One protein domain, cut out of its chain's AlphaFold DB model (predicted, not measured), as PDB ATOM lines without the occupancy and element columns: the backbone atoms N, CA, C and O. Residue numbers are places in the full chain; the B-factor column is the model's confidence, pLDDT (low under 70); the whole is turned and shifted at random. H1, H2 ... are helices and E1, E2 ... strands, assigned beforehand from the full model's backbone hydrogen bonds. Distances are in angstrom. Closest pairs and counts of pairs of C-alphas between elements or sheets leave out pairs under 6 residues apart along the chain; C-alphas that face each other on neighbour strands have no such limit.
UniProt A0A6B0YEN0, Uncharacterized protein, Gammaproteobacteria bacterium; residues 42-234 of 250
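This is residues 42 to 234 of the 250 residues of an uncharacterized protein of Gammaproteobacteria bacterium (UniProt A0A6B0YEN0). Little regular structure is here: two small antiparallel sheets, E4-E1-E6 and E2-E3, stand at one end of a loop-rich body holding short helices H1 to H4, with long H5 along another side. The printed part has 193 residues, 69 in named elements, ordered E1 E2 H1 H2 H3 E3 E4 E5 E6 H4 H5; the class is mixed. It is compact, radius of gyration of the C-alphas 17.3 A, spanning 50 by 48 by 32 A.

Find C-alpha 61 at (-96.542, -22.307, 82.336), where E1, residues 61 to 65, begins. Next come E2 78 to 80, H1 84 to 92, H2 100 to 103, H3 108 to 113, E3 119 to 121, E4 129 to 132, E5 149 to 151, E6 154 to 156 and H4 174 to 183, 14.1 A. H5, 207 to 225, runs 26.4 A to (-71.173, -37.073, 87.793).

Look at inner E1: N 64 and O 130 of E4 are 2.8 A apart, N 63 and O 154 of E6 2.9 A. In E2-E3, N 79 and O 120 are 2.9 A apart. E5 pairs with no named strand. H1 touches H4 about perpendicular, 76 degrees, closest C-alphas Ala 85 and Ala 182, 4.4 A. H2 is close but not clearly touching H5, closest C-alphas Gly 102 and Val 217, 6.9 A. In H1, H3, H4 and H5 every O i to N i+4 pair is within hydrogen-bond range; H2 is too short for one.

The C-alphas farthest apart, Asp 146 and Pro 168, are 53.8 A apart. The printed part has no cut; E1 to E2, E4 to E5, E6 to H4 and H4 to H5 are long links. No printed residue is under 70 in pLDDT.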
ATOM      1  N   GLY A  42     -86.351 -38.899  73.151       93.50
ATOM      2  CA  GLY A  42     -87.006 -37.619  72.858       93.50
ATOM      3  C   GLY A  42     -87.861 -37.044  73.989       93.50
ATOM      4  O   GLY A  42     -88.508 -36.016  73.783       93.50
ATOM      5  N   TRP A  43     -87.857 -37.660  75.177       97.69
ATOM      6  CA  TRP A  43     -88.283 -36.965  76.396       97.69
ATOM      7  C   TRP A  43     -87.443 -35.700  76.582       97.69
ATOM      8  O   TRP A  43     -86.241 -35.689  76.313       97.69
ATOM      9  N   HIS A  44     -88.078 -34.620  77.009       96.88
ATOM     10  CA  HIS A  44     -87.395 -33.363  77.280       96.88
ATOM     11  C   HIS A  44     -88.203 -32.493  78.233       96.88
ATOM     12  O   HIS A  44     -89.395 -32.714  78.463       96.88
ATOM     13  N   LYS A  45     -87.516 -31.489  78.777       95.38
ATOM     14  CA  LYS A  45     -88.124 -30.323  79.404       95.38
ATOM     15  C   LYS A  45     -87.892 -29.127  78.486       95.38
ATOM     16  O   LYS A  45     -86.744 -28.818  78.180       95.38
ATOM     17  N   ASP A  46     -88.967 -28.429  78.141       93.81
ATOM     18  CA  ASP A  46     -88.903 -27.208  77.339       93.81
ATOM     19  C   ASP A  46     -88.057 -26.093  77.989       93.81
ATOM     20  O   ASP A  46     -87.839 -26.054  79.212       93.81
ATOM     21  N   GLY A  47     -87.621 -25.169  77.126       92.62
ATOM     22  CA  GLY A  47     -86.862 -23.967  77.477       92.62
ATOM     23  C   GLY A  47     -85.390 -24.006  77.055       92.62
ATOM     24  O   GLY A  47     -84.505 -23.541  77.762       92.62
ATOM     25  N   TYR A  48     -85.124 -24.503  75.846       90.81
ATOM     26  CA  TYR A  48     -83.787 -24.695  75.263       90.81
ATOM     27  C   TYR A  48     -82.941 -23.418  75.045       90.81
ATOM     28  O   TYR A  48     -81.844 -23.486  74.491       90.81
ATOM     29  N   HIS A  49     -83.456 -22.246  75.420       92.44
ATOM     30  CA  HIS A  49     -82.860 -20.936  75.154       92.44
ATOM     31  C   HIS A  49     -82.450 -20.176  76.427       92.44
ATOM     32  O   HIS A  49     -82.076 -19.002  76.358       92.44
ATOM     33  N   PHE A  50     -82.501 -20.819  77.596       95.06
ATOM     34  CA  PHE A  50     -82.069 -20.223  78.858       95.06
ATOM     35  C   PHE A  50     -81.545 -21.275  79.841       95.06
ATOM     36  O   PHE A  50     -81.908 -22.446  79.783       95.06
ATOM     37  N   ARG A  51     -80.672 -20.855  80.760       95.31
ATOM     38  CA  ARG A  51     -80.225 -21.687  81.885       95.31
ATOM     39  C   ARG A  51     -81.372 -21.911  82.869       95.31
ATOM     40  O   ARG A  51     -81.957 -20.948  83.350       95.31
ATOM     41  N   HIS A  52     -81.638 -23.163  83.222       96.88
ATOM     42  CA  HIS A  52     -82.750 -23.505  84.101       96.88
ATOM     43  C   HIS A  52     -82.375 -23.420  85.579       96.88
ATOM     44  O   HIS A  52     -81.495 -24.131  86.060       96.88
ATOM     45  N   PHE A  53     -83.139 -22.621  86.309       97.81
ATOM     46  CA  PHE A  53     -83.240 -22.609  87.764       97.81
ATOM     47  C   PHE A  53     -84.630 -23.080  88.196       97.81
ATOM     48  O   PHE A  53     -85.580 -23.057  87.406       97.81
ATOM     49  N   ILE A  54     -84.783 -23.453  89.467       97.88
ATOM     50  CA  ILE A  54     -86.100 -23.818  90.006       97.88
ATOM     51  C   ILE A  54     -87.089 -22.635  89.914       97.88
ATOM     52  O   ILE A  54     -88.259 -22.798  89.602       97.88
ATOM     53  N   ASN A  55     -86.639 -21.398  90.058       97.25
ATOM     54  CA  ASN A  55     -87.514 -20.227  89.999       97.25
ATOM     55  C   ASN A  55     -87.600 -19.546  88.619       97.25
ATOM     56  O   ASN A  55     -88.119 -18.435  88.558       97.25
ATOM     57  N   SER A  56     -87.110 -20.173  87.540       96.38
ATOM     58  CA  SER A  56     -86.978 -19.535  86.214       96.38
ATOM     59  C   SER A  56     -88.276 -18.849  85.748       96.38
ATOM     60  O   SER A  56     -89.275 -19.548  85.550       96.38
ATOM     61  N   PRO A  57     -88.292 -17.519  85.544       94.94
ATOM     62  CA  PRO A  57     -89.460 -16.821  85.009       94.94
ATOM     63  C   PRO A  57     -89.679 -17.069  83.512       94.94
ATOM     64  O   PRO A  57     -90.799 -16.928  83.035       94.94
ATOM     65  N   GLU A  58     -88.646 -17.469  82.766       94.00
ATOM     66  CA  GLU A  58     -88.694 -17.646  81.308       94.00
ATOM     67  C   GLU A  58     -89.689 -18.728  80.864       94.00
ATOM     68  O   GLU A  58     -90.076 -18.778  79.699       94.00
ATOM     69  N   GLN A  59     -90.122 -19.590  81.788       92.88
ATOM     70  CA  GLN A  59     -91.150 -20.587  81.534       92.88
ATOM     71  C   GLN A  59     -91.943 -20.887  82.810       92.88
ATOM     72  O   GLN A  59     -91.621 -21.806  83.564       92.88
ATOM     73  N   GLY A  60     -92.991 -20.102  83.052       93.81
ATOM     74  CA  GLY A  60     -93.890 -20.249  84.200       93.81
ATOM     75  C   GLY A  60     -95.056 -21.205  83.977       93.81
ATOM     76  O   GLY A  60     -95.553 -21.810  84.925       93.81
ATOM     77  N   LEU A  61     -95.504 -21.358  82.734       94.31
ATOM     78  CA  LEU A  61     -96.542 -22.307  82.336       94.31
ATOM     79  C   LEU A  61     -96.329 -22.672  80.870       94.31
ATOM     80  O   LEU A  61     -95.815 -21.862  80.108       94.31
ATOM     81  N   LEU A  62     -96.724 -23.870  80.470       93.44
ATOM     82  CA  LEU A  62     -96.790 -24.249  79.068       93.44
ATOM     83  C   LEU A  62     -98.257 -24.405  78.679       93.44
ATOM     84  O   LEU A  62     -99.025 -25.051  79.393       93.44
ATOM     85  N   THR A  63     -98.658 -23.793  77.574       93.19
ATOM     86  CA  THR A  63    -100.014 -23.913  77.037       93.19
ATOM     87  C   THR A  63     -99.969 -24.611  75.694       93.19
ATOM     88  O   THR A  63     -99.155 -24.261  74.837       93.19
ATOM     89  N   VAL A  64    -100.856 -25.586  75.519       94.75
ATOM     90  CA  VAL A  64    -100.977 -26.377  74.296       94.75
ATOM     91  C   VAL A  64    -102.399 -26.230  73.752       94.75
ATOM     92  O   VAL A  64    -103.271 -27.026  74.109       94.75
ATOM     93  N   PRO A  65    -102.665 -25.193  72.936       94.88
ATOM     94  CA  PRO A  65    -103.888 -25.105  72.149       94.88
ATOM     95  C   PRO A  65    -103.979 -26.261  71.149       94.88
ATOM     96  O   PRO A  65    -103.012 -26.554  70.438       94.88
ATOM     97  N   ILE A  66    -105.143 -26.900  71.084       96.19
ATOM     98  CA  ILE A  66    -105.442 -28.000  70.172       96.19
ATOM     99  C   ILE A  66    -106.198 -27.442  68.965       96.19
ATOM    100  O   ILE A  66    -107.290 -26.896  69.103       96.19
ATOM    101  N   TYR A  67    -105.618 -27.571  67.770       95.88
ATOM    102  CA  TYR A  67    -106.225 -27.070  66.529       95.88
ATOM    103  C   TYR A  67    -106.965 -28.153  65.744       95.88
ATOM    104  O   TYR A  67    -107.854 -27.837  64.958       95.88
ATOM    105  N   THR A  68    -106.620 -29.423  65.952       96.94
ATOM    106  CA  THR A  68    -107.366 -30.569  65.423       96.94
ATOM    107  C   THR A  68    -107.543 -31.632  66.493       96.94
ATOM    108  O   THR A  68    -106.662 -31.799  67.334       96.94
ATOM    109  N   ASP A  69    -108.656 -32.365  66.439       97.81
ATOM    110  CA  ASP A  69    -108.964 -33.422  67.402       97.81
ATOM    111  C   ASP A  69    -107.798 -34.402  67.562       97.81
ATOM    112  O   ASP A  69    -107.275 -34.971  66.596       97.81
ATOM    113  N   ILE A  70    -107.431 -34.643  68.815       97.44
ATOM    114  CA  ILE A  70    -106.389 -35.583  69.203       97.44
ATOM    115  C   ILE A  70    -107.067 -36.793  69.828       97.44
ATOM    116  O   ILE A  70    -107.243 -36.893  71.042       97.44
ATOM    117  N   LEU A  71    -107.458 -37.733  68.973       96.94
ATOM    118  CA  LEU A  71    -107.979 -39.028  69.398       96.94
ATOM    119  C   LEU A  71    -106.835 -39.957  69.848       96.94
ATOM    120  O   LEU A  71    -105.685 -39.749  69.449       96.94
ATOM    121  N   PRO A  72    -107.121 -41.025  70.620       96.88
ATOM    122  CA  PRO A  72    -106.100 -41.990  71.018       96.88
ATOM    123  C   PRO A  72    -105.261 -42.476  69.829       96.88
ATOM    124  O   PRO A  72    -105.803 -42.784  68.761       96.88
ATOM    125  N   ARG A  73    -103.937 -42.547  70.014       96.00
ATOM    126  CA  ARG A  73    -102.945 -42.956  68.999       96.00
ATOM    127  C   ARG A  73    -102.904 -42.082  67.742       96.00
ATOM    128  O   ARG A  73    -102.388 -42.512  66.709       96.00
ATOM    129  N   SER A  74    -103.431 -40.861  67.821       95.62
ATOM    130  CA  SER A  74    -103.463 -39.901  66.710       95.62
ATOM    131  C   SER A  74    -102.370 -38.830  66.845       95.62
ATOM    132  O   SER A  74    -102.547 -37.685  66.440       95.62
ATOM    133  N   GLY A  75    -101.223 -39.198  67.430       95.81
ATOM    134  CA  GLY A  75    -100.045 -38.333  67.530       95.81
ATOM    135  C   GLY A  75    -100.060 -37.369  68.718       95.81
ATOM    136  O   GLY A  75     -99.355 -36.353  68.682       95.81
ATOM    137  N   GLY A  76    -100.851 -37.655  69.758       96.81
ATOM    138  CA  GLY A  76    -100.930 -36.826  70.956       96.81
ATOM    139  C   GLY A  76     -99.605 -36.772  71.709       96.81
ATOM    140  O   GLY A  76     -98.897 -37.774  71.807       96.81
ATOM    141  N   THR A  77     -99.230 -35.604  72.231       97.00
ATOM    142  CA  THR A  77     -97.982 -35.453  72.997       97.00
ATOM    143  C   THR A  77     -98.002 -36.399  74.196       97.00
ATOM    144  O   THR A  77     -98.979 -36.438  74.940       97.00
ATOM    145  N   PHE A  78     -96.932 -37.160  74.399       98.31
ATOM    146  CA  PHE A  78     -96.792 -37.983  75.593       98.31
ATOM    147  C   PHE A  78     -96.256 -37.138  76.741       98.31
ATOM    148  O   PHE A  78     -95.315 -36.369  76.551       98.31
ATOM    149  N   ILE A  79     -96.838 -37.299  77.926       98.31
ATOM    150  CA  ILE A  79     -96.456 -36.594  79.151       98.31
ATOM    151  C   ILE A  79     -96.168 -37.590  80.277       98.31
ATOM    152  O   ILE A  79     -96.813 -38.635  80.364       98.31
ATOM    153  N   ALA A  80     -95.216 -37.254  81.143       98.62
ATOM    154  CA  ALA A  80     -94.922 -37.984  82.374       98.62
ATOM    155  C   ALA A  80     -95.481 -37.201  83.568       98.62
ATOM    156  O   ALA A  80     -94.833 -36.283  84.067       98.62
ATOM    157  N   ARG A  81     -96.707 -37.510  83.995       97.81
ATOM    158  CA  ARG A  81     -97.525 -36.706  84.924       97.81
ATOM    159  C   ARG A  81     -96.878 -36.494  86.295       97.81
ATOM    160  O   ARG A  81     -97.121 -35.472  86.934       97.81
ATOM    161  N   ASP A  82     -96.024 -37.418  86.717       98.12
ATOM    162  CA  ASP A  82     -95.269 -37.387  87.972       98.12
ATOM    163  C   ASP A  82     -93.866 -36.750  87.852       98.12
ATOM    164  O   ASP A  82     -93.177 -36.564  88.859       98.12
ATOM    165  N   SER A  83     -93.461 -36.304  86.656       98.62
ATOM    166  CA  SER A  83     -92.122 -35.746  86.390       98.62
ATOM    167  C   SER A  83     -91.821 -34.391  87.041       98.62
ATOM    168  O   SER A  83     -90.652 -34.014  87.166       98.62
ATOM    169  N   ILE A  84     -92.844 -33.688  87.544       98.56
ATOM    170  CA  ILE A  84     -92.657 -32.444  88.306       98.56
ATOM    171  C   ILE A  84     -91.711 -32.689  89.487       98.56
ATOM    172  O   ILE A  84     -90.852 -31.852  89.764       98.56
ATOM    173  N   ALA A  85     -91.833 -33.837  90.164       98.69
ATOM    174  CA  ALA A  85     -91.067 -34.116  91.369       98.69
ATOM    175  C   ALA A  85     -89.578 -34.421  91.112       98.69
ATOM    176  O   ALA A  85     -88.742 -33.763  91.737       98.69
ATOM    177  N   PRO A  86     -89.201 -35.329  90.188       98.50
ATOM    178  CA  PRO A  86     -87.804 -35.506  89.782       98.50
ATOM    179  C   PRO A  86     -87.128 -34.201  89.348       98.50
ATOM    180  O   PRO A  86     -86.034 -33.885  89.818       98.50
ATOM    181  N   VAL A  87     -87.798 -33.402  88.508       98.62
ATOM    182  CA  VAL A  87     -87.241 -32.143  87.989       98.62
ATOM    183  C   VAL A  87     -87.092 -31.097  89.097       98.62
ATOM    184  O   VAL A  87     -86.035 -30.477  89.206       98.62
ATOM    185  N   ALA A  88     -88.103 -30.925  89.957       98.62
ATOM    186  CA  ALA A  88     -88.033 -29.993  91.083       98.62
ATOM    187  C   ALA A  88     -86.876 -30.336  92.032       98.62
ATOM    188  O   ALA A  88     -86.109 -29.448  92.403       98.62
ATOM    189  N   ARG A  89     -86.709 -31.621  92.385       98.38
ATOM    190  CA  ARG A  89     -85.612 -32.079  93.254       98.38
ATOM    191  C   ARG A  89     -84.242 -31.816  92.636       98.38
ATOM    192  O   ARG A  89     -83.357 -31.339  93.341       98.38
ATOM    193  N   LEU A  90     -84.073 -32.084  91.338       98.12
ATOM    194  CA  LEU A  90     -82.825 -31.785  90.636       98.12
ATOM    195  C   LEU A  90     -82.507 -30.285  90.696       98.12
ATOM    196  O   LEU A  90     -81.418 -29.905  91.127       98.12
ATOM    197  N   LEU A  91     -83.456 -29.431  90.304       98.00
ATOM    198  CA  LEU A  91     -83.245 -27.982  90.241       98.00
ATOM    199  C   LEU A  91     -83.042 -27.355  91.629       98.00
ATOM    200  O   LEU A  91     -82.214 -26.456  91.765       98.00
ATOM    201  N   ALA A  92     -83.719 -27.860  92.667       97.94
ATOM    202  CA  ALA A  92     -83.526 -27.426  94.054       97.94
ATOM    203  C   ALA A  92     -82.080 -27.627  94.535       97.94
ATOM    204  O   ALA A  92     -81.561 -26.825  95.305       97.94
ATOM    205  N   GLN A  93     -81.416 -28.681  94.054       96.38
ATOM    206  CA  GLN A  93     -80.027 -28.992  94.389       96.38
ATOM    207  C   GLN A  93     -79.014 -28.328  93.439       96.38
ATOM    208  O   GLN A  93     -77.813 -28.564  93.562       96.38
ATOM    209  N   CYS A  94     -79.468 -27.536  92.465       96.38
ATOM    210  CA  CYS A  94     -78.618 -26.889  91.465       96.38
ATOM    211  C   CYS A  94     -78.796 -25.362  91.510       96.38
ATOM    212  O   CYS A  94     -79.314 -24.782  90.556       96.38
ATOM    213  N   PRO A  95     -78.345 -24.670  92.575       96.19
ATOM    214  CA  PRO A  95     -78.497 -23.214  92.691       96.19
ATOM    215  C   PRO A  95     -77.730 -22.432  91.612       96.19
ATOM    216  O   PRO A  95     -78.070 -21.290  91.307       96.19
ATOM    217  N   ALA A  96     -76.728 -23.064  90.994       95.50
ATOM    218  CA  ALA A  96     -75.998 -22.543  89.840       95.50
ATOM    219  C   ALA A  96     -76.771 -22.679  88.511       95.50
ATOM    220  O   ALA A  96     -76.328 -22.135  87.499       95.50
ATOM    221  N   GLY A  97     -77.909 -23.379  88.521       95.69
ATOM    222  CA  GLY A  97     -78.741 -23.699  87.365       95.69
ATOM    223  C   GLY A  97     -78.138 -24.772  86.458       95.69
ATOM    224  O   GLY A  97     -76.925 -24.970  86.442       95.69
ATOM    225  N   VAL A  98     -78.980 -25.435  85.669       95.88
ATOM    226  CA  VAL A  98     -78.572 -26.460  84.692       95.88
ATOM    227  C   VAL A  98     -78.641 -25.923  83.268       95.88
ATOM    228  O   VAL A  98     -79.500 -25.098  82.932       95.88
ATOM    229  N   HIS A  99     -77.713 -26.357  82.427       95.19
ATOM    230  CA  HIS A  99     -77.645 -25.948  81.037       95.19
ATOM    231  C   HIS A  99     -78.846 -26.512  80.250       95.19
ATOM    232  O   HIS A  99     -79.184 -27.683  80.434       95.19
ATOM    233  N   PRO A 100     -79.477 -25.738  79.345       94.19
ATOM    234  CA  PRO A 100     -80.654 -26.199  78.600       94.19
ATOM    235  C   PRO A 100     -80.394 -27.456  77.764       94.19
ATOM    236  O   PRO A 100     -81.228 -28.350  77.724       94.19
ATOM    237  N   ASP A 101     -79.214 -27.587  77.155       93.38
ATOM    238  CA  ASP A 101     -78.835 -28.801  76.412       93.38
ATOM    239  C   ASP A 101     -78.744 -30.058  77.297       93.38
ATOM    240  O   ASP A 101     -78.721 -31.167  76.778       93.38
ATOM    241  N   GLY A 102     -78.688 -29.914  78.627       92.75
ATOM    242  CA  GLY A 102     -78.781 -31.039  79.556       92.75
ATOM    243  C   GLY A 102     -80.206 -31.578  79.702       92.75
ATOM    244  O   GLY A 102     -80.379 -32.761  79.990       92.75
ATOM    245  N   THR A 103     -81.224 -30.744  79.470       91.38
ATOM    246  CA  THR A 103     -82.647 -31.073  79.662       91.38
ATOM    247  C   THR A 103     -83.455 -31.109  78.359       91.38
ATOM    248  O   THR A 103     -84.523 -31.718  78.320       91.38
ATOM    249  N   GLN A 104     -82.958 -30.520  77.269       88.69
ATOM    250  CA  GLN A 104     -83.578 -30.589  75.944       88.69
ATOM    251  C   GLN A 104     -83.151 -31.872  75.224       88.69
ATOM    252  O   GLN A 104     -82.275 -31.846  74.365       88.69
ATOM    253  N   ALA A 105     -83.738 -33.004  75.623       83.12
ATOM    254  CA  ALA A 105     -83.290 -34.335  75.205       83.12
ATOM    255  C   ALA A 105     -81.776 -34.525  75.444       83.12
ATOM    256  O   ALA A 105     -81.058 -35.057  74.602       83.12
ATOM    257  N   GLY A 106     -81.307 -34.075  76.614       90.12
ATOM    258  CA  GLY A 106     -79.913 -34.153  77.047       90.12
ATOM    259  C   GLY A 106     -79.644 -35.210  78.116       90.12
ATOM    260  O   GLY A 106     -80.528 -35.974  78.503       90.12
ATOM    261  N   TYR A 107     -78.408 -35.232  78.625       94.12
ATOM    262  CA  TYR A 107     -77.896 -36.257  79.548       94.12
ATOM    263  C   TYR A 107     -78.664 -36.381  80.877       94.12
ATOM    264  O   TYR A 107     -78.628 -37.436  81.503       94.12
ATOM    265  N   LEU A 108     -79.378 -35.341  81.323       96.56
ATOM    266  CA  LEU A 108     -80.157 -35.399  82.566       96.56
ATOM    267  C   LEU A 108     -81.481 -36.148  82.380       96.56
ATOM    268  O   LEU A 108     -82.036 -36.671  83.344       96.56
ATOM    269  N   ILE A 109     -82.007 -36.199  81.153       97.00
ATOM    270  CA  ILE A 109     -83.351 -36.709  80.885       97.00
ATOM    271  C   ILE A 109     -83.520 -38.187  81.239       97.00
ATOM    272  O   ILE A 109     -84.504 -38.484  81.916       97.00
ATOM    273  N   PRO A 110     -82.620 -39.112  80.849       96.75
ATOM    274  CA  PRO A 110     -82.821 -40.525  81.153       96.75
ATOM    275  C   PRO A 110     -82.945 -40.798  82.662       96.75
ATOM    276  O   PRO A 110     -83.873 -41.485  83.085       96.75
ATOM    277  N   GLY A 111     -82.099 -40.171  83.487       96.56
ATOM    278  CA  GLY A 111     -82.167 -40.303  84.948       96.56
ATOM    279  C   GLY A 111     -83.401 -39.640  85.578       96.56
ATOM    280  O   GLY A 111     -83.858 -40.046  86.646       96.56
ATOM    281  N   LEU A 112     -83.975 -38.619  84.935       97.88
ATOM    282  CA  LEU A 112     -85.212 -37.984  85.399       97.88
ATOM    283  C   LEU A 112     -86.452 -38.803  85.025       97.88
ATOM    284  O   LEU A 112     -87.339 -38.988  85.858       97.88
ATOM    285  N   ILE A 113     -86.527 -39.286  83.784       98.12
ATOM    286  CA  ILE A 113     -87.712 -39.985  83.278       98.12
ATOM    287  C   ILE A 113     -87.843 -41.400  83.848       98.12
ATOM    288  O   ILE A 113     -88.958 -41.879  84.017       98.12
ATOM    289  N   GLU A 114     -86.743 -42.066  84.210       96.81
ATOM    290  CA  GLU A 114     -86.807 -43.389  84.849       96.81
ATOM    291  C   GLU A 114     -87.360 -43.360  86.280       96.81
ATOM    292  O   GLU A 114     -87.798 -44.387  86.790       96.81
ATOM    293  N   GLN A 115     -87.387 -42.181  86.913       97.62
ATOM    294  CA  GLN A 115     -88.070 -41.966  88.192       97.62
ATOM    295  C   GLN A 115     -89.591 -41.816  88.029       97.62
ATOM    296  O   GLN A 115     -90.296 -41.712  89.031       97.62
ATOM    297  N   CYS A 116     -90.085 -41.743  86.790       98.50
ATOM    298  CA  CYS A 116     -91.494 -41.559  86.474       98.50
ATOM    299  C   CYS A 116     -92.155 -42.910  86.187       98.50
ATOM    300  O   CYS A 116     -91.568 -43.811  85.585       98.50
ATOM    301  N   SER A 117     -93.411 -43.031  86.594       98.00
ATOM    302  CA  SER A 117     -94.246 -44.219  86.408       98.00
ATOM    303  C   SER A 117     -95.618 -43.887  85.830       98.00
ATOM    304  O   SER A 117     -96.303 -44.777  85.324       98.00
ATOM    305  N   ASP A 118     -96.006 -42.611  85.870       98.25
ATOM    306  CA  ASP A 118     -97.310 -42.158  85.430       98.25
ATOM    307  C   ASP A 118     -97.233 -41.442  84.076       98.25
ATOM    308  O   ASP A 118     -96.937 -40.250  83.983       98.25
ATOM    309  N   PHE A 119     -97.536 -42.175  83.007       98.50
ATOM    310  CA  PHE A 119     -97.463 -41.670  81.642       98.50
ATOM    311  C   PHE A 119     -98.835 -41.600  80.973       98.50
ATOM    312  O   PHE A 119     -99.682 -42.474  81.161       98.50
ATOM    313  N   ALA A 120     -99.039 -40.585  80.134       97.81
ATOM    314  CA  ALA A 120    -100.274 -40.419  79.374       97.81
ATOM    315  C   ALA A 120    -100.023 -39.844  77.975       97.81
ATOM    316  O   ALA A 120     -99.064 -39.104  77.756       97.81
ATOM    317  N   GLU A 121    -100.914 -40.164  77.039       97.69
ATOM    318  CA  GLU A 121    -101.060 -39.448  75.771       97.69
ATOM    319  C   GLU A 121    -102.051 -38.300  75.969       97.69
ATOM    320  O   GLU A 121    -103.155 -38.511  76.476       97.69
ATOM    321  N   LEU A 122    -101.669 -37.086  75.572       96.44
ATOM    322  CA  LEU A 122    -102.601 -35.969  75.514       96.44
ATOM    323  C   LEU A 122    -103.628 -36.223  74.415       96.44
ATOM    324  O   LEU A 122    -103.268 -36.394  73.254       96.44
ATOM    325  N   THR A 123    -104.897 -36.213  74.803       97.06
ATOM    326  CA  THR A 123    -106.061 -36.273  73.915       97.06
ATOM    327  C   THR A 123    -106.958 -35.074  74.209       97.06
ATOM    328  O   THR A 123    -106.858 -34.490  75.290       97.06
ATOM    329  N   GLY A 124    -107.787 -34.682  73.247       97.19
ATOM    330  CA  GLY A 124    -108.662 -33.514  73.355       97.19
ATOM    331  C   GLY A 124    -109.298 -33.160  72.017       97.19
ATOM    332  O   GLY A 124    -108.953 -33.753  70.990       97.19
ATOM    333  N   GLU A 125    -110.219 -32.210  72.032       98.12
ATOM    334  CA  GLU A 125    -110.955 -31.742  70.856       98.12
ATOM    335  C   GLU A 125    -110.375 -30.417  70.344       98.12
ATOM    336  O   GLU A 125    -109.708 -29.672  71.069       98.12
ATOM    337  N   ALA A 126    -110.598 -30.111  69.067       97.56
ATOM    338  CA  ALA A 126    -110.228 -28.814  68.513       97.56
ATOM    339  C   ALA A 126    -110.886 -27.668  69.307       97.56
ATOM    340  O   ALA A 126    -112.101 -27.637  69.492       97.56
ATOM    341  N   GLY A 127    -110.075 -26.702  69.743       96.00
ATOM    342  CA  GLY A 127    -110.496 -25.596  70.607       96.00
ATOM    343  C   GLY A 127    -110.126 -25.776  72.083       96.00
ATOM    344  O   GLY A 127    -110.104 -24.783  72.814       96.00
ATOM    345  N   ASP A 128    -109.761 -26.985  72.516       97.19
ATOM    346  CA  ASP A 128    -109.233 -27.206  73.860       97.19
ATOM    347  C   ASP A 128    -107.863 -26.537  74.051       97.19
ATOM    348  O   ASP A 128    -107.053 -26.410  73.128       97.19
ATOM    349  N   VAL A 129    -107.564 -26.163  75.298       94.81
ATOM    350  CA  VAL A 129    -106.232 -25.708  75.711       94.81
ATOM    351  C   VAL A 129    -105.760 -26.549  76.885       94.81
ATOM    352  O   VAL A 129    -106.318 -26.485  77.982       94.81
ATOM    353  N   VAL A 130    -104.682 -27.303  76.682       95.62
ATOM    354  CA  VAL A 130    -104.046 -28.061  77.762       95.62
ATOM    355  C   VAL A 130    -103.027 -27.172  78.468       95.62
ATOM    356  O   VAL A 130    -102.133 -26.604  77.841       95.62
ATOM    357  N   LEU A 131    -103.148 -27.061  79.791       95.19
ATOM    358  CA  LEU A 131    -102.192 -26.345  80.634       95.19
ATOM    359  C   LEU A 131    -101.215 -27.340  81.255       95.19
ATOM    360  O   LEU A 131    -101.615 -28.267  81.961       95.19
ATOM    361  N   VAL A 132     -99.929 -27.129  81.018       95.94
ATOM    362  CA  VAL A 132     -98.860 -28.049  81.394       95.94
ATOM    363  C   VAL A 132     -97.877 -27.333  82.321       95.94
ATOM    364  O   VAL A 132     -97.433 -26.214  82.063       95.94
ATOM    365  N   HIS A 133     -97.547 -27.975  83.442       97.69
ATOM    366  CA  HIS A 133     -96.559 -27.456  84.388       97.69
ATOM    367  C   HIS A 133     -95.180 -27.338  83.704       97.69
ATOM    368  O   HIS A 133     -94.799 -28.262  82.986       97.69
ATOM    369  N   PRO A 134     -94.373 -26.287  83.951       96.69
ATOM    370  CA  PRO A 134     -93.096 -26.072  83.251       96.69
ATOM    371  C   PRO A 134     -92.031 -27.159  83.482       96.69
ATOM    372  O   PRO A 134     -90.999 -27.177  82.816       96.69
ATOM    373  N   TYR A 135     -92.254 -28.050  84.447       98.00
ATOM    374  CA  TYR A 135     -91.372 -29.182  84.763       98.00
ATOM    375  C   TYR A 135     -91.873 -30.516  84.209       98.00
ATOM    376  O   TYR A 135     -91.259 -31.545  84.469       98.00
ATOM    377  N   MET A 136     -92.998 -30.509  83.495       98.12
ATOM    378  CA  MET A 136     -93.544 -31.715  82.896       98.12
ATOM    379  C   MET A 136     -92.618 -32.185  81.773       98.12
ATOM    380  O   MET A 136     -92.483 -31.514  80.744       98.12
ATOM    381  N   LEU A 137     -92.000 -33.345  81.960       98.50
ATOM    382  CA  LEU A 137     -91.309 -34.032  80.885       98.50
ATOM    383  C   LEU A 137     -92.329 -34.530  79.871       98.50
ATOM    384  O   LEU A 137     -93.354 -35.124  80.224       98.50
ATOM    385  N   HIS A 138     -92.034 -34.277  78.606       98.00
ATOM    386  CA  HIS A 138     -92.905 -34.644  77.507       98.00
ATOM    387  C   HIS A 138     -92.106 -35.030  76.265       98.00
ATOM    388  O   HIS A 138     -90.905 -34.774  76.173       98.00
ATOM    389  N   ARG A 139     -92.764 -35.714  75.327       96.12
ATOM    390  CA  ARG A 139     -92.188 -36.102  74.036       96.12
ATOM    391  C   ARG A 139     -93.242 -36.153  72.943       96.12
ATOM    392  O   ARG A 139     -94.429 -36.360  73.199       96.12
ATOM    393  N   VAL A 140     -92.781 -36.028  71.704       94.62
ATOM    394  CA  VAL A 140     -93.592 -36.355  70.530       94.62
ATOM    395  C   VAL A 140     -93.898 -37.857  70.512       94.62
ATOM    396  O   VAL A 140     -93.033 -38.683  70.819       94.62
ATOM    397  N   SER A 141     -95.129 -38.213  70.153       95.69
ATOM    398  CA  SER A 141     -95.525 -39.594  69.884       95.69
ATOM    399  C   SER A 141     -95.605 -39.850  68.382       95.69
ATOM    400  O   SER A 141     -95.745 -38.930  67.574       95.69
ATOM    401  N   VAL A 142     -95.531 -41.123  68.002       96.38
ATOM    402  CA  VAL A 142     -95.845 -41.543  66.635       96.38
ATOM    403  C   VAL A 142     -97.313 -41.221  66.349       96.38
ATOM    404  O   VAL A 142     -98.176 -41.536  67.161       96.38
ATOM    405  N   ASN A 143     -97.626 -40.654  65.187       96.94
ATOM    406  CA  ASN A 143     -99.006 -40.611  64.716       96.94
ATOM    407  C   ASN A 143     -99.294 -41.859  63.870       96.94
ATOM    408  O   ASN A 143     -98.859 -41.951  62.723       96.94
ATOM    409  N   ALA A 144     -99.993 -42.838  64.451       95.00
ATOM    410  CA  ALA A 144    -100.386 -44.059  63.742       95.00
ATOM    411  C   ALA A 144    -101.730 -43.927  63.010       95.00
ATOM    412  O   ALA A 144    -102.131 -44.846  62.300       95.00
ATOM    413  N   SER A 145    -102.433 -42.809  63.194       94.06
ATOM    414  CA  SER A 145    -103.687 -42.522  62.505       94.06
ATOM    415  C   SER A 145    -103.438 -41.787  61.189       94.06
ATOM    416  O   SER A 145    -102.409 -41.145  61.028       94.06
ATOM    417  N   ASP A 146    -104.415 -41.789  60.284       92.75
ATOM    418  CA  ASP A 146    -104.382 -40.961  59.066       92.75
ATOM    419  C   ASP A 146    -104.799 -39.501  59.301       92.75
ATOM    420  O   ASP A 146    -104.863 -38.704  58.365       92.75
ATOM    421  N   ARG A 147    -105.098 -39.127  60.550       94.06
ATOM    422  CA  ARG A 147    -105.533 -37.774  60.895       94.06
ATOM    423  C   ARG A 147    -104.319 -36.902  61.200       94.06
ATOM    424  O   ARG A 147    -103.558 -37.233  62.111       94.06
ATOM    425  N   PRO A 148    -104.126 -35.782  60.491       95.44
ATOM    426  CA  PRO A 148    -103.066 -34.852  60.830       95.44
ATOM    427  C   PRO A 148    -103.382 -34.154  62.158       95.44
ATOM    428  O   PRO A 148    -104.496 -33.669  62.376       95.44
ATOM    429  N   ARG A 149    -102.389 -34.084  63.048       96.81
ATOM    430  CA  ARG A 149    -102.533 -33.428  64.349       96.81
ATOM    431  C   ARG A 149    -101.826 -32.083  64.361       96.81
ATOM    432  O   ARG A 149    -100.598 -32.045  64.252       96.81
ATOM    433  N   PHE A 150    -102.567 -31.007  64.587       96.56
ATOM    434  CA  PHE A 150    -102.035 -29.654  64.721       96.56
ATOM    435  C   PHE A 150    -102.300 -29.111  66.126       96.56
ATOM    436  O   PHE A 150    -103.421 -29.167  66.627       96.56
ATOM    437  N   ILE A 151    -101.252 -28.586  66.757       95.62
ATOM    438  CA  ILE A 151    -101.312 -27.878  68.046       95.62
ATOM    439  C   ILE A 151    -100.439 -26.629  67.970       95.62
ATOM    440  O   ILE A 151     -99.591 -26.539  67.083       95.62
ATOM    441  N   ALA A 152    -100.537 -25.742  68.949       93.12
ATOM    442  CA  ALA A 152     -99.433 -24.849  69.297       93.12
ATOM    443  C   ALA A 152     -98.757 -25.313  70.593       93.12
ATOM    444  O   ALA A 152     -99.364 -26.009  71.402       93.12
ATOM    445  N   ASN A 153     -97.490 -24.943  70.783       90.38
ATOM    446  CA  ASN A 153     -96.782 -25.130  72.045       90.38
ATOM    447  C   ASN A 153     -96.201 -23.786  72.482       90.38
ATOM    448  O   ASN A 153     -95.207 -23.332  71.916       90.38
ATOM    449  N   MET A 154     -96.858 -23.133  73.437       87.25
ATOM    450  CA  MET A 154     -96.574 -21.746  73.795       87.25
ATOM    451  C   MET A 154     -96.175 -21.643  75.271       87.25
ATOM    452  O   MET A 154     -97.006 -21.922  76.144       87.25
ATOM    453  N   PRO A 155     -94.926 -21.253  75.580       90.25
ATOM    454  CA  PRO A 155     -94.519 -20.975  76.947       90.25
ATOM    455  C   PRO A 155     -95.050 -19.610  77.394       90.25
ATOM    456  O   PRO A 155     -94.998 -18.623  76.665       90.25
ATOM    457  N   VAL A 156     -95.519 -19.551  78.633       91.69
ATOM    458  CA  VAL A 156     -95.885 -18.320  79.330       91.69
ATOM    459  C   VAL A 156     -94.696 -17.880  80.169       91.69
ATOM    460  O   VAL A 156     -94.269 -18.599  81.076       91.69
ATOM    461  N   VAL A 157     -94.181 -16.692  79.871       92.50
ATOM    462  CA  VAL A 157     -93.130 -16.028  80.649       92.50
ATOM    463  C   VAL A 157     -93.768 -15.299  81.831       92.50
ATOM    464  O   VAL A 157     -94.831 -14.693  81.694       92.50
ATOM    465  N   LEU A 158     -93.127 -15.358  82.994       94.75
ATOM    466  CA  LEU A 158     -93.517 -14.594  84.175       94.75
ATOM    467  C   LEU A 158     -92.775 -13.255  84.218       94.75
ATOM    468  O   LEU A 158     -91.609 -13.180  83.836       94.75
ATOM    469  N   ALA A 159     -93.427 -12.220  84.745       94.06
ATOM    470  CA  ALA A 159     -92.795 -10.921  85.000       94.06
ATOM    471  C   ALA A 159     -91.671 -11.017  86.046       94.06
ATOM    472  O   ALA A 159     -90.671 -10.310  85.964       94.06
ATOM    473  N   GLU A 160     -91.824 -11.928  87.010       94.38
ATOM    474  CA  GLU A 160     -90.877 -12.154  88.097       94.38
ATOM    475  C   GLU A 160     -90.650 -13.654  88.329       94.38
ATOM    476  O   GLU A 160     -91.568 -14.455  88.096       94.38
ATOM    477  N   PRO A 161     -89.467 -14.052  88.839       95.88
ATOM    478  CA  PRO A 161     -89.193 -15.431  89.231       95.88
ATOM    479  C   PRO A 161     -90.274 -16.029  90.140       95.88
ATOM    480  O   PRO A 161     -90.946 -15.337  90.911       95.88
ATOM    481  N   MET A 162     -90.436 -17.351  90.087       96.38
ATOM    482  CA  MET A 162     -91.327 -18.052  91.019       96.38
ATOM    483  C   MET A 162     -90.828 -17.874  92.461       96.38
ATOM    484  O   MET A 162     -89.627 -17.948  92.722       96.38
ATOM    485  N   CYS A 163     -91.744 -17.668  93.410       96.06
ATOM    486  CA  CYS A 163     -91.391 -17.489  94.817       96.06
ATOM    487  C   CYS A 163     -91.951 -18.640  95.655       96.06
ATOM    488  O   CYS A 163     -93.161 -18.756  95.837       96.06
ATOM    489  N   PHE A 164     -91.059 -19.468  96.199       97.44
ATOM    490  CA  PHE A 164     -91.400 -20.616  97.051       97.44
ATOM    491  C   PHE A 164     -91.279 -20.298  98.553       97.44
ATOM    492  O   PHE A 164     -91.425 -21.175  99.404       97.44
ATOM    493  N   ALA A 165     -91.002 -19.032  98.876       96.81
ATOM    494  CA  ALA A 165     -90.688 -18.542 100.212       96.81
ATOM    495  C   ALA A 165     -91.469 -17.257 100.541       96.81
ATOM    496  O   ALA A 165     -90.917 -16.294 101.077       96.81
ATOM    497  N   ARG A 166     -92.769 -17.232 100.229       94.00
ATOM    498  CA  ARG A 166     -93.616 -16.043 100.414       94.00
ATOM    499  C   ARG A 166     -93.841 -15.712 101.895       94.00
ATOM    500  O   ARG A 166     -93.825 -16.629 102.722       94.00
ATOM    501  N   PRO A 167     -94.022 -14.433 102.264       92.69
ATOM    502  CA  PRO A 167     -94.404 -14.058 103.620       92.69
ATOM    503  C   PRO A 167     -95.682 -14.776 104.089       92.69
ATOM    504  O   PRO A 167     -96.532 -15.125 103.268       92.69
ATOM    505  N   PRO A 168     -95.851 -15.002 105.404       87.00
ATOM    506  CA  PRO A 168     -97.103 -15.529 105.937       87.00
ATOM    507  C   PRO A 168     -98.300 -14.658 105.525       87.00
ATOM    508  O   PRO A 168     -98.279 -13.451 105.736       87.00
ATOM    509  N   GLY A 169     -99.344 -15.281 104.971       84.12
ATOM    510  CA  GLY A 169    -100.556 -14.598 104.497       84.12
ATOM    511  C   GLY A 169    -100.636 -14.437 102.975       84.12
ATOM    512  O   GLY A 169    -101.741 -14.354 102.443       84.12
ATOM    513  N   ASP A 170     -99.505 -14.499 102.270       90.88
ATOM    514  CA  ASP A 170     -99.475 -14.431 100.809       90.88
ATOM    515  C   ASP A 170     -99.764 -15.801 100.181       90.88
ATOM    516  O   ASP A 170     -99.205 -16.831 100.573       90.88
ATOM    517  N   ALA A 171    -100.617 -15.819  99.156       91.75
ATOM    518  CA  ALA A 171    -100.956 -17.043  98.440       91.75
ATOM    519  C   ALA A 171     -99.887 -17.409  97.397       91.75
ATOM    520  O   ALA A 171     -99.458 -16.582  96.591       91.75
ATOM    521  N   TYR A 172     -99.507 -18.685  97.367       96.25
ATOM    522  CA  TYR A 172     -98.728 -19.262  96.272       96.25
ATOM    523  C   TYR A 172     -99.598 -19.493  95.033       96.25
ATOM    524  O   TYR A 172    -100.794 -19.787  95.129       96.25
ATOM    525  N   SER A 173     -98.981 -19.446  93.852       96.19
ATOM    526  CA  SER A 173     -99.625 -19.937  92.633       96.19
ATOM    527  C   SER A 173     -99.773 -21.465  92.643       96.19
ATOM    528  O   SER A 173     -99.091 -22.164  93.387       96.19
ATOM    529  N   LEU A 174    -100.640 -22.026  91.790       96.56
ATOM    530  CA  LEU A 174    -100.771 -23.487  91.671       96.56
ATOM    531  C   LEU A 174     -99.490 -24.134  91.130       96.56
ATOM    532  O   LEU A 174     -99.164 -25.249  91.529       96.56
ATOM    533  N   VAL A 175     -98.760 -23.428  90.262       97.50
ATOM    534  CA  VAL A 175     -97.431 -23.844  89.786       97.50
ATOM    535  C   VAL A 175     -96.444 -23.885  90.958       97.50
ATOM    536  O   VAL A 175     -95.811 -24.908  91.195       97.50
ATOM    537  N   GLU A 176     -96.383 -22.822  91.765       97.94
ATOM    538  CA  GLU A 176     -95.520 -22.766  92.956       97.94
ATOM    539  C   GLU A 176     -95.881 -23.869  93.974       97.94
ATOM    540  O   GLU A 176     -95.000 -24.568  94.478       97.94
ATOM    541  N   LEU A 177     -97.177 -24.094  94.223       97.62
ATOM    542  CA  LEU A 177     -97.670 -25.152  95.111       97.62
ATOM    543  C   LEU A 177     -97.333 -26.558  94.607       97.62
ATOM    544  O   LEU A 177     -97.041 -27.433  95.421       97.62
ATOM    545  N   ALA A 178     -97.378 -26.798  93.295       98.12
ATOM    546  CA  ALA A 178     -97.008 -28.088  92.721       98.12
ATOM    547  C   ALA A 178     -95.529 -28.406  92.983       98.12
ATOM    548  O   ALA A 178     -95.212 -29.527  93.380       98.12
ATOM    549  N   VAL A 179     -94.644 -27.410  92.853       98.50
ATOM    550  CA  VAL A 179     -93.215 -27.546  93.178       98.50
ATOM    551  C   VAL A 179     -93.002 -27.787  94.675       98.50
ATOM    552  O   VAL A 179     -92.294 -28.722  95.043       98.50
ATOM    553  N   LEU A 180     -93.650 -27.014  95.551       98.44
ATOM    554  CA  LEU A 180     -93.561 -27.200  97.007       98.44
ATOM    555  C   LEU A 180     -94.029 -28.598  97.446       98.44
ATOM    556  O   LEU A 180     -93.356 -29.263  98.235       98.44
ATOM    557  N   ARG A 181     -95.138 -29.090  96.871       98.25
ATOM    558  CA  ARG A 181     -95.627 -30.464  97.086       98.25
ATOM    559  C   ARG A 181     -94.627 -31.508  96.596       98.25
ATOM    560  O   ARG A 181     -94.362 -32.465  97.313       98.25
ATOM    561  N   ALA A 182     -94.047 -31.311  95.414       98.12
ATOM    562  CA  ALA A 182     -93.016 -32.183  94.850       98.12
ATOM    563  C   ALA A 182     -91.746 -32.267  95.717       98.12
ATOM    564  O   ALA A 182     -91.103 -33.318  95.776       98.12
ATOM    565  N   LEU A 183     -91.391 -31.168  96.389       98.50
ATOM    566  CA  LEU A 183     -90.284 -31.099  97.344       98.50
ATOM    567  C   LEU A 183     -90.668 -31.572  98.756       98.50
ATOM    568  O   LEU A 183     -89.788 -31.711  99.600       98.50
ATOM    569  N   ASN A 184     -91.955 -31.832  99.009       98.06
ATOM    570  CA  ASN A 184     -92.503 -32.186 100.317       98.06
ATOM    571  C   ASN A 184     -92.149 -31.172 101.423       98.06
ATOM    572  O   ASN A 184     -91.803 -31.540 102.545       98.06
ATOM    573  N   VAL A 185     -92.226 -29.878 101.099       97.56
ATOM    574  CA  VAL A 185     -91.987 -28.784 102.049       97.56
ATOM    575  C   VAL A 185     -93.067 -27.708 101.916       97.56
ATOM    576  O   VAL A 185     -93.555 -27.456 100.817       97.56
ATOM    577  N   PRO A 186     -93.447 -27.026 103.010       95.19
ATOM    578  CA  PRO A 186     -94.420 -25.930 102.953       95.19
ATOM    579  C   PRO A 186     -93.816 -24.616 102.431       95.19
ATOM    580  O   PRO A 186     -94.543 -23.689 102.077       95.19
ATOM    581  N   ARG A 187     -92.482 -24.518 102.437       97.06
ATOM    582  CA  ARG A 187     -91.691 -23.340 102.081       97.06
ATOM    583  C   ARG A 187     -90.311 -23.806 101.623       97.06
ATOM    584  O   ARG A 187     -89.745 -24.701 102.249       97.06
ATOM    585  N   PHE A 188     -89.756 -23.181 100.592       97.69
ATOM    586  CA  PHE A 188     -88.401 -23.449 100.117       97.69
ATOM    587  C   PHE A 188     -87.678 -22.136  99.814       97.69
ATOM    588  O   PHE A 188     -88.051 -21.417  98.891       97.69
ATOM    589  N   ASP A 189     -86.662 -21.810 100.612       96.44
ATOM    590  CA  ASP A 189     -85.825 -20.635 100.379       96.44
ATOM    591  C   ASP A 189     -84.755 -20.973  99.337       96.44
ATOM    592  O   ASP A 189     -83.931 -21.867  99.545       96.44
ATOM    593  N   PHE A 190     -84.813 -20.309  98.184       96.81
ATOM    594  CA  PHE A 190     -83.918 -20.569  97.067       96.81
ATOM    595  C   PHE A 190     -83.053 -19.348  96.786       96.81
ATOM    596  O   PHE A 190     -83.553 -18.293  96.401       96.81
ATOM    597  N   THR A 191     -81.739 -19.526  96.910       95.62
ATOM    598  CA  THR A 191     -80.748 -18.528  96.505       95.62
ATOM    599  C   THR A 191     -80.032 -18.998  95.246       95.62
ATOM    600  O   THR A 191     -79.287 -19.979  95.254       95.62
ATOM    601  N   GLN A 192     -80.252 -18.273  94.156       95.00
ATOM    602  CA  GLN A 192     -79.550 -18.468  92.894       95.00
ATOM    603  C   GLN A 192     -78.087 -18.004  93.022       95.00
ATOM    604  O   GLN A 192     -77.825 -16.892  93.471       95.00
ATOM    605  N   THR A 193     -77.128 -18.836  92.606       96.19
ATOM    606  CA  THR A 193     -75.681 -18.558  92.767       96.19
ATOM    607  C   THR A 193     -74.980 -18.131  91.479       96.19
ATOM    608  O   THR A 193     -73.791 -17.814  91.492       96.19
ATOM    609  N   ARG A 194     -75.691 -18.108  90.348       93.06
ATOM    610  CA  ARG A 194     -75.186 -17.628  89.051       93.06
ATOM    611  C   ARG A 194     -76.234 -16.775  88.365       93.06
ATOM    612  O   ARG A 194     -77.415 -17.023  88.537       93.06
ATOM    613  N   ALA A 195     -75.826 -15.806  87.554       89.25
ATOM    614  CA  ALA A 195     -76.771 -15.011  86.773       89.25
ATOM    615  C   ALA A 195     -77.590 -15.884  85.804       89.25
ATOM    616  O   ALA A 195     -77.089 -16.883  85.274       89.25
ATOM    617  N   ALA A 196     -78.838 -15.476  85.557       86.69
ATOM    618  CA  ALA A 196     -79.628 -16.027  84.466       86.69
ATOM    619  C   ALA A 196     -78.908 -15.755  83.139       86.69
ATOM    620  O   ALA A 196     -78.328 -14.687  82.937       86.69
ATOM    621  N   LEU A 197     -78.903 -16.744  82.249       85.88
ATOM    622  CA  LEU A 197     -78.183 -16.670  80.985       85.88
ATOM    623  C   LEU A 197     -79.094 -17.142  79.863       85.88
ATOM    624  O   LEU A 197     -79.591 -18.269  79.908       85.88
ATOM    625  N   ARG A 198     -79.252 -16.300  78.842       91.06
ATOM    626  CA  ARG A 198     -79.822 -16.717  77.562       91.06
ATOM    627  C   ARG A 198     -78.797 -17.542  76.801       91.06
ATOM    628  O   ARG A 198     -77.627 -17.175  76.709       91.06
ATOM    629  N   VAL A 199     -79.257 -18.653  76.257       89.94
ATOM    630  CA  VAL A 199     -78.463 -19.579  75.462       89.94
ATOM    631  C   VAL A 199     -79.029 -19.561  74.054       89.94
ATOM    632  O   VAL A 199     -80.239 -19.649  73.861       89.94
ATOM    633  N   GLN A 200     -78.167 -19.427  73.053       90.38
ATOM    634  CA  GLN A 200     -78.608 -19.533  71.668       90.38
ATOM    635  C   GLN A 200     -79.143 -20.954  71.428       90.38
ATOM    636  O   GLN A 200     -78.462 -21.910  71.800       90.38
ATOM    637  N   PRO A 201     -80.337 -21.143  70.847       88.44
ATOM    638  CA  PRO A 201     -80.852 -22.479  70.550       88.44
ATOM    639  C   PRO A 201     -79.934 -23.259  69.616       88.44
ATOM    640  O   PRO A 201     -79.330 -22.658  68.729       88.44
ATOM    641  N   PHE A 202     -79.883 -24.589  69.762       85.62
ATOM    642  CA  PHE A 202     -78.979 -25.443  68.978       85.62
ATOM    643  C   PHE A 202     -79.084 -25.193  67.464       85.62
ATOM    644  O   PHE A 202     -78.063 -25.111  66.794       85.62
ATOM    645  N   SER A 203     -80.304 -25.004  66.945       86.00
ATOM    646  CA  SER A 203     -80.581 -24.838  65.512       86.00
ATOM    647  C   SER A 203     -80.032 -23.541  64.920       86.00
ATOM    648  O   SER A 203     -79.973 -23.410  63.703       86.00
ATOM    649  N   PHE A 204     -79.652 -22.580  65.764       91.50
ATOM    650  CA  PHE A 204     -79.131 -21.284  65.337       91.50
ATOM    651  C   PHE A 204     -77.643 -21.109  65.640       91.50
ATOM    652  O   PHE A 204     -77.117 -20.036  65.368       91.50
ATOM    653  N   ARG A 205     -76.969 -22.095  66.243       93.62
ATOM    654  CA  ARG A 205     -75.544 -21.982  66.586       93.62
ATOM    655  C   ARG A 205     -74.685 -22.240  65.357       93.62
ATOM    656  O   ARG A 205     -74.892 -23.226  64.654       93.62
ATOM    657  N   ASP A 206     -73.685 -21.394  65.157       95.62
ATOM    658  CA  ASP A 206     -72.556 -21.736  64.300       95.62
ATOM    659  C   ASP A 206     -71.623 -22.742  65.004       95.62
ATOM    660  O   ASP A 206     -71.834 -23.135  66.156       95.62
ATOM    661  N   GLU A 207     -70.583 -23.184  64.301       95.56
ATOM    662  CA  GLU A 207     -69.631 -24.168  64.822       95.56
ATOM    663  C   GLU A 207     -68.896 -23.676  66.081       95.56
ATOM    664  O   GLU A 207     -68.689 -24.445  67.026       95.56
ATOM    665  N   ALA A 208     -68.543 -22.388  66.134       96.31
ATOM    666  CA  ALA A 208     -67.812 -21.806  67.253       96.31
ATOM    667  C   ALA A 208     -68.673 -21.758  68.525       96.31
ATOM    668  O   ALA A 208     -68.223 -22.173  69.603       96.31
ATOM    669  N   GLU A 209     -69.923 -21.308  68.404       94.69
ATOM    670  CA  GLU A 209     -70.875 -21.283  69.508       94.69
ATOM    671  C   GLU A 209     -71.262 -22.706  69.921       94.69
ATOM    672  O   GLU A 209     -71.288 -23.009  71.115       94.69
ATOM    673  N   ALA A 210     -71.467 -23.624  68.972       93.19
ATOM    674  CA  ALA A 210     -71.724 -25.030  69.278       93.19
ATOM    675  C   ALA A 210     -70.571 -25.664  70.075       93.19
ATOM    676  O   ALA A 210     -70.815 -26.334  71.083       93.19
ATOM    677  N   ALA A 211     -69.315 -25.413  69.692       94.25
ATOM    678  CA  ALA A 211     -68.143 -25.903  70.417       94.25
ATOM    679  C   ALA A 211     -68.031 -25.298  71.827       94.25
ATOM    680  O   ALA A 211     -67.674 -25.990  72.782       94.25
ATOM    681  N   LYS A 212     -68.356 -24.010  71.983       94.50
ATOM    682  CA  LYS A 212     -68.397 -23.337  73.288       94.50
ATOM    683  C   LYS A 212     -69.469 -23.932  74.198       94.50
ATOM    684  O   LYS A 212     -69.155 -24.247  75.345       94.50
ATOM    685  N   GLN A 213     -70.691 -24.119  73.700       93.06
ATOM    686  CA  GLN A 213     -71.777 -24.707  74.488       93.06
ATOM    687  C   GLN A 213     -71.470 -26.158  74.864       93.06
ATOM    688  O   GLN A 213     -71.642 -26.532  76.022       93.06
ATOM    689  N   ARG A 214     -70.881 -26.944  73.951       92.06
ATOM    690  CA  ARG A 214     -70.426 -28.312  74.243       92.06
ATOM    691  C   ARG A 214     -69.448 -28.362  75.420       92.06
ATOM    692  O   ARG A 214     -69.679 -29.118  76.354       92.06
ATOM    693  N   ARG A 215     -68.424 -27.497  75.442       93.88
ATOM    694  CA  ARG A 215     -67.465 -27.419  76.567       93.88
ATOM    695  C   ARG A 215     -68.132 -27.059  77.899       93.88
ATOM    696  O   ARG A 215     -67.712 -27.542  78.950       93.88
ATOM    697  N   LEU A 216     -69.145 -26.190  77.873       92.81
ATOM    698  CA  LEU A 216     -69.903 -25.815  79.070       92.81
ATOM    699  C   LEU A 216     -70.742 -26.986  79.590       92.81
ATOM    700  O   LEU A 216     -70.721 -27.250  80.791       92.81
ATOM    701  N   VAL A 217     -71.433 -27.690  78.691       93.06
ATOM    702  CA  VAL A 217     -72.223 -28.885  79.017       93.06
ATOM    703  C   VAL A 217     -71.321 -29.993  79.553       93.06
ATOM    704  O   VAL A 217     -71.627 -30.564  80.589       93.06
ATOM    705  N   GLU A 218     -70.173 -30.243  78.927       92.75
ATOM    706  CA  GLU A 218     -69.203 -31.228  79.407       92.75
ATOM    707  C   GLU A 218     -68.718 -30.904  80.823       92.75
ATOM    708  O   GLU A 218     -68.664 -31.790  81.668       92.75
ATOM    709  N   ARG A 219     -68.368 -29.651  81.134       92.94
ATOM    710  CA  ARG A 219     -67.999 -29.287  82.514       92.94
ATOM    711  C   ARG A 219     -69.146 -29.552  83.495       92.94
ATOM    712  O   ARG A 219     -68.916 -30.097  84.568       92.94
ATOM    713  N   GLU A 220     -70.374 -29.209  83.117       93.25
ATOM    714  CA  GLU A 220     -71.551 -29.466  83.952       93.25
ATOM    715  C   GLU A 220     -71.778 -30.972  84.166       93.25
ATOM    716  O   GLU A 220     -72.032 -31.398  85.287       93.25
ATOM    717  N   MET A 221     -71.600 -31.799  83.133       93.88
ATOM    718  CA  MET A 221     -71.679 -33.261  83.239       93.88
ATOM    719  C   MET A 221     -70.637 -33.831  84.213       93.88
ATOM    720  O   MET A 221     -70.925 -34.792  84.920       93.88
ATOM    721  N   GLU A 222     -69.440 -33.245  84.265       92.88
ATOM    722  CA  GLU A 222     -68.383 -33.565  85.237       92.88
ATOM    723  C   GLU A 222     -68.834 -33.278  86.675       92.88
ATOM    724  O   GLU A 222     -68.729 -34.133  87.557       92.88
ATOM    725  N   GLU A 223     -69.389 -32.084  86.898       92.44
ATOM    726  CA  GLU A 223     -69.917 -31.654  88.195       92.44
ATOM    727  C   GLU A 223     -71.097 -32.535  88.642       92.44
ATOM    728  O   GLU A 223     -71.184 -32.921  89.811       92.44
ATOM    729  N   MET A 224     -71.991 -32.895  87.715       93.69
ATOM    730  CA  MET A 224     -73.133 -33.775  87.980       93.69
ATOM    731  C   MET A 224     -72.698 -35.212  88.280       93.69
ATOM    732  O   MET A 224     -73.182 -35.802  89.248       93.69
ATOM    733  N   ALA A 225     -71.729 -35.748  87.533       92.00
ATOM    734  CA  ALA A 225     -71.173 -37.073  87.793       92.00
ATOM    735  C   ALA A 225     -70.516 -37.148  89.181       92.00
ATOM    736  O   ALA A 225     -70.732 -38.116  89.909       92.00
ATOM    737  N   GLY A 226     -69.805 -36.094  89.606       90.31
ATOM    738  CA  GLY A 226     -69.251 -35.983  90.962       90.31
ATOM    739  C   GLY A 226     -70.306 -36.005  92.079       90.31
ATOM    740  O   GLY A 226     -69.986 -36.304  93.227       90.31
ATOM    741  N   ARG A 227     -71.575 -35.737  91.747       90.62
ATOM    742  CA  ARG A 227     -72.737 -35.822  92.649       90.62
ATOM    743  C   ARG A 227     -73.521 -37.132  92.501       90.62
ATOM    744  O   ARG A 227     -74.583 -37.269  93.104       90.62
ATOM    745  N   GLY A 228     -73.032 -38.074  91.694       90.62
ATOM    746  CA  GLY A 228     -73.700 -39.344  91.400       90.62
ATOM    747  C   GLY A 228     -74.835 -39.245  90.377       90.62
ATOM    748  O   GLY A 228     -75.568 -40.213  90.193       90.62
ATOM    749  N   ILE A 229     -74.998 -38.102  89.705       91.25
ATOM    750  CA  ILE A 229     -75.993 -37.929  88.643       91.25
ATOM    751  C   ILE A 229     -75.338 -38.340  87.325       91.25
ATOM    752  O   ILE A 229     -74.538 -37.598  86.753       91.25
ATOM    753  N   VAL A 230     -75.674 -39.540  86.863       91.94
ATOM    754  CA  VAL A 230     -75.148 -40.142  85.634       91.94
ATOM    755  C   VAL A 230     -76.287 -40.652  84.754       91.94
ATOM    756  O   VAL A 230     -77.407 -40.866  85.211       91.94
ATOM    757  N   VAL A 231     -75.986 -40.841  83.474       92.81
ATOM    758  CA  VAL A 231     -76.889 -41.426  82.486       92.81
ATOM    759  C   VAL A 231     -77.032 -42.923  82.788       92.81
ATOM    760  O   VAL A 231     -76.020 -43.630  82.744       92.81
ATOM    761  N   PRO A 232     -78.248 -43.422  83.071       92.94
ATOM    762  CA  PRO A 232     -78.516 -44.850  83.204       92.94
ATOM    763  C   PRO A 232     -78.199 -45.612  81.914       92.94
ATOM    764  O   PRO A 232     -78.307 -45.065  80.816       92.94
ATOM    765  N   ASP A 233     -77.871 -46.900  82.042       91.06
ATOM    766  CA  ASP A 233     -77.391 -47.741  80.934       91.06
ATOM    767  C   ASP A 233     -78.308 -47.714  79.708       91.06
ATOM    768  O   ASP A 233     -77.837 -47.543  78.590       91.06
ATOM    769  N   TRP A 234     -79.627 -47.772  79.918       92.00
ATOM    770  CA  TRP A 234     -80.600 -47.748  78.821       92.00
ATOM    771  C   TRP A 234     -80.569 -46.440  78.017       92.00
ATOM    772  O   TRP A 234     -80.930 -46.427  76.844       92.00
TER     773      TRP A 234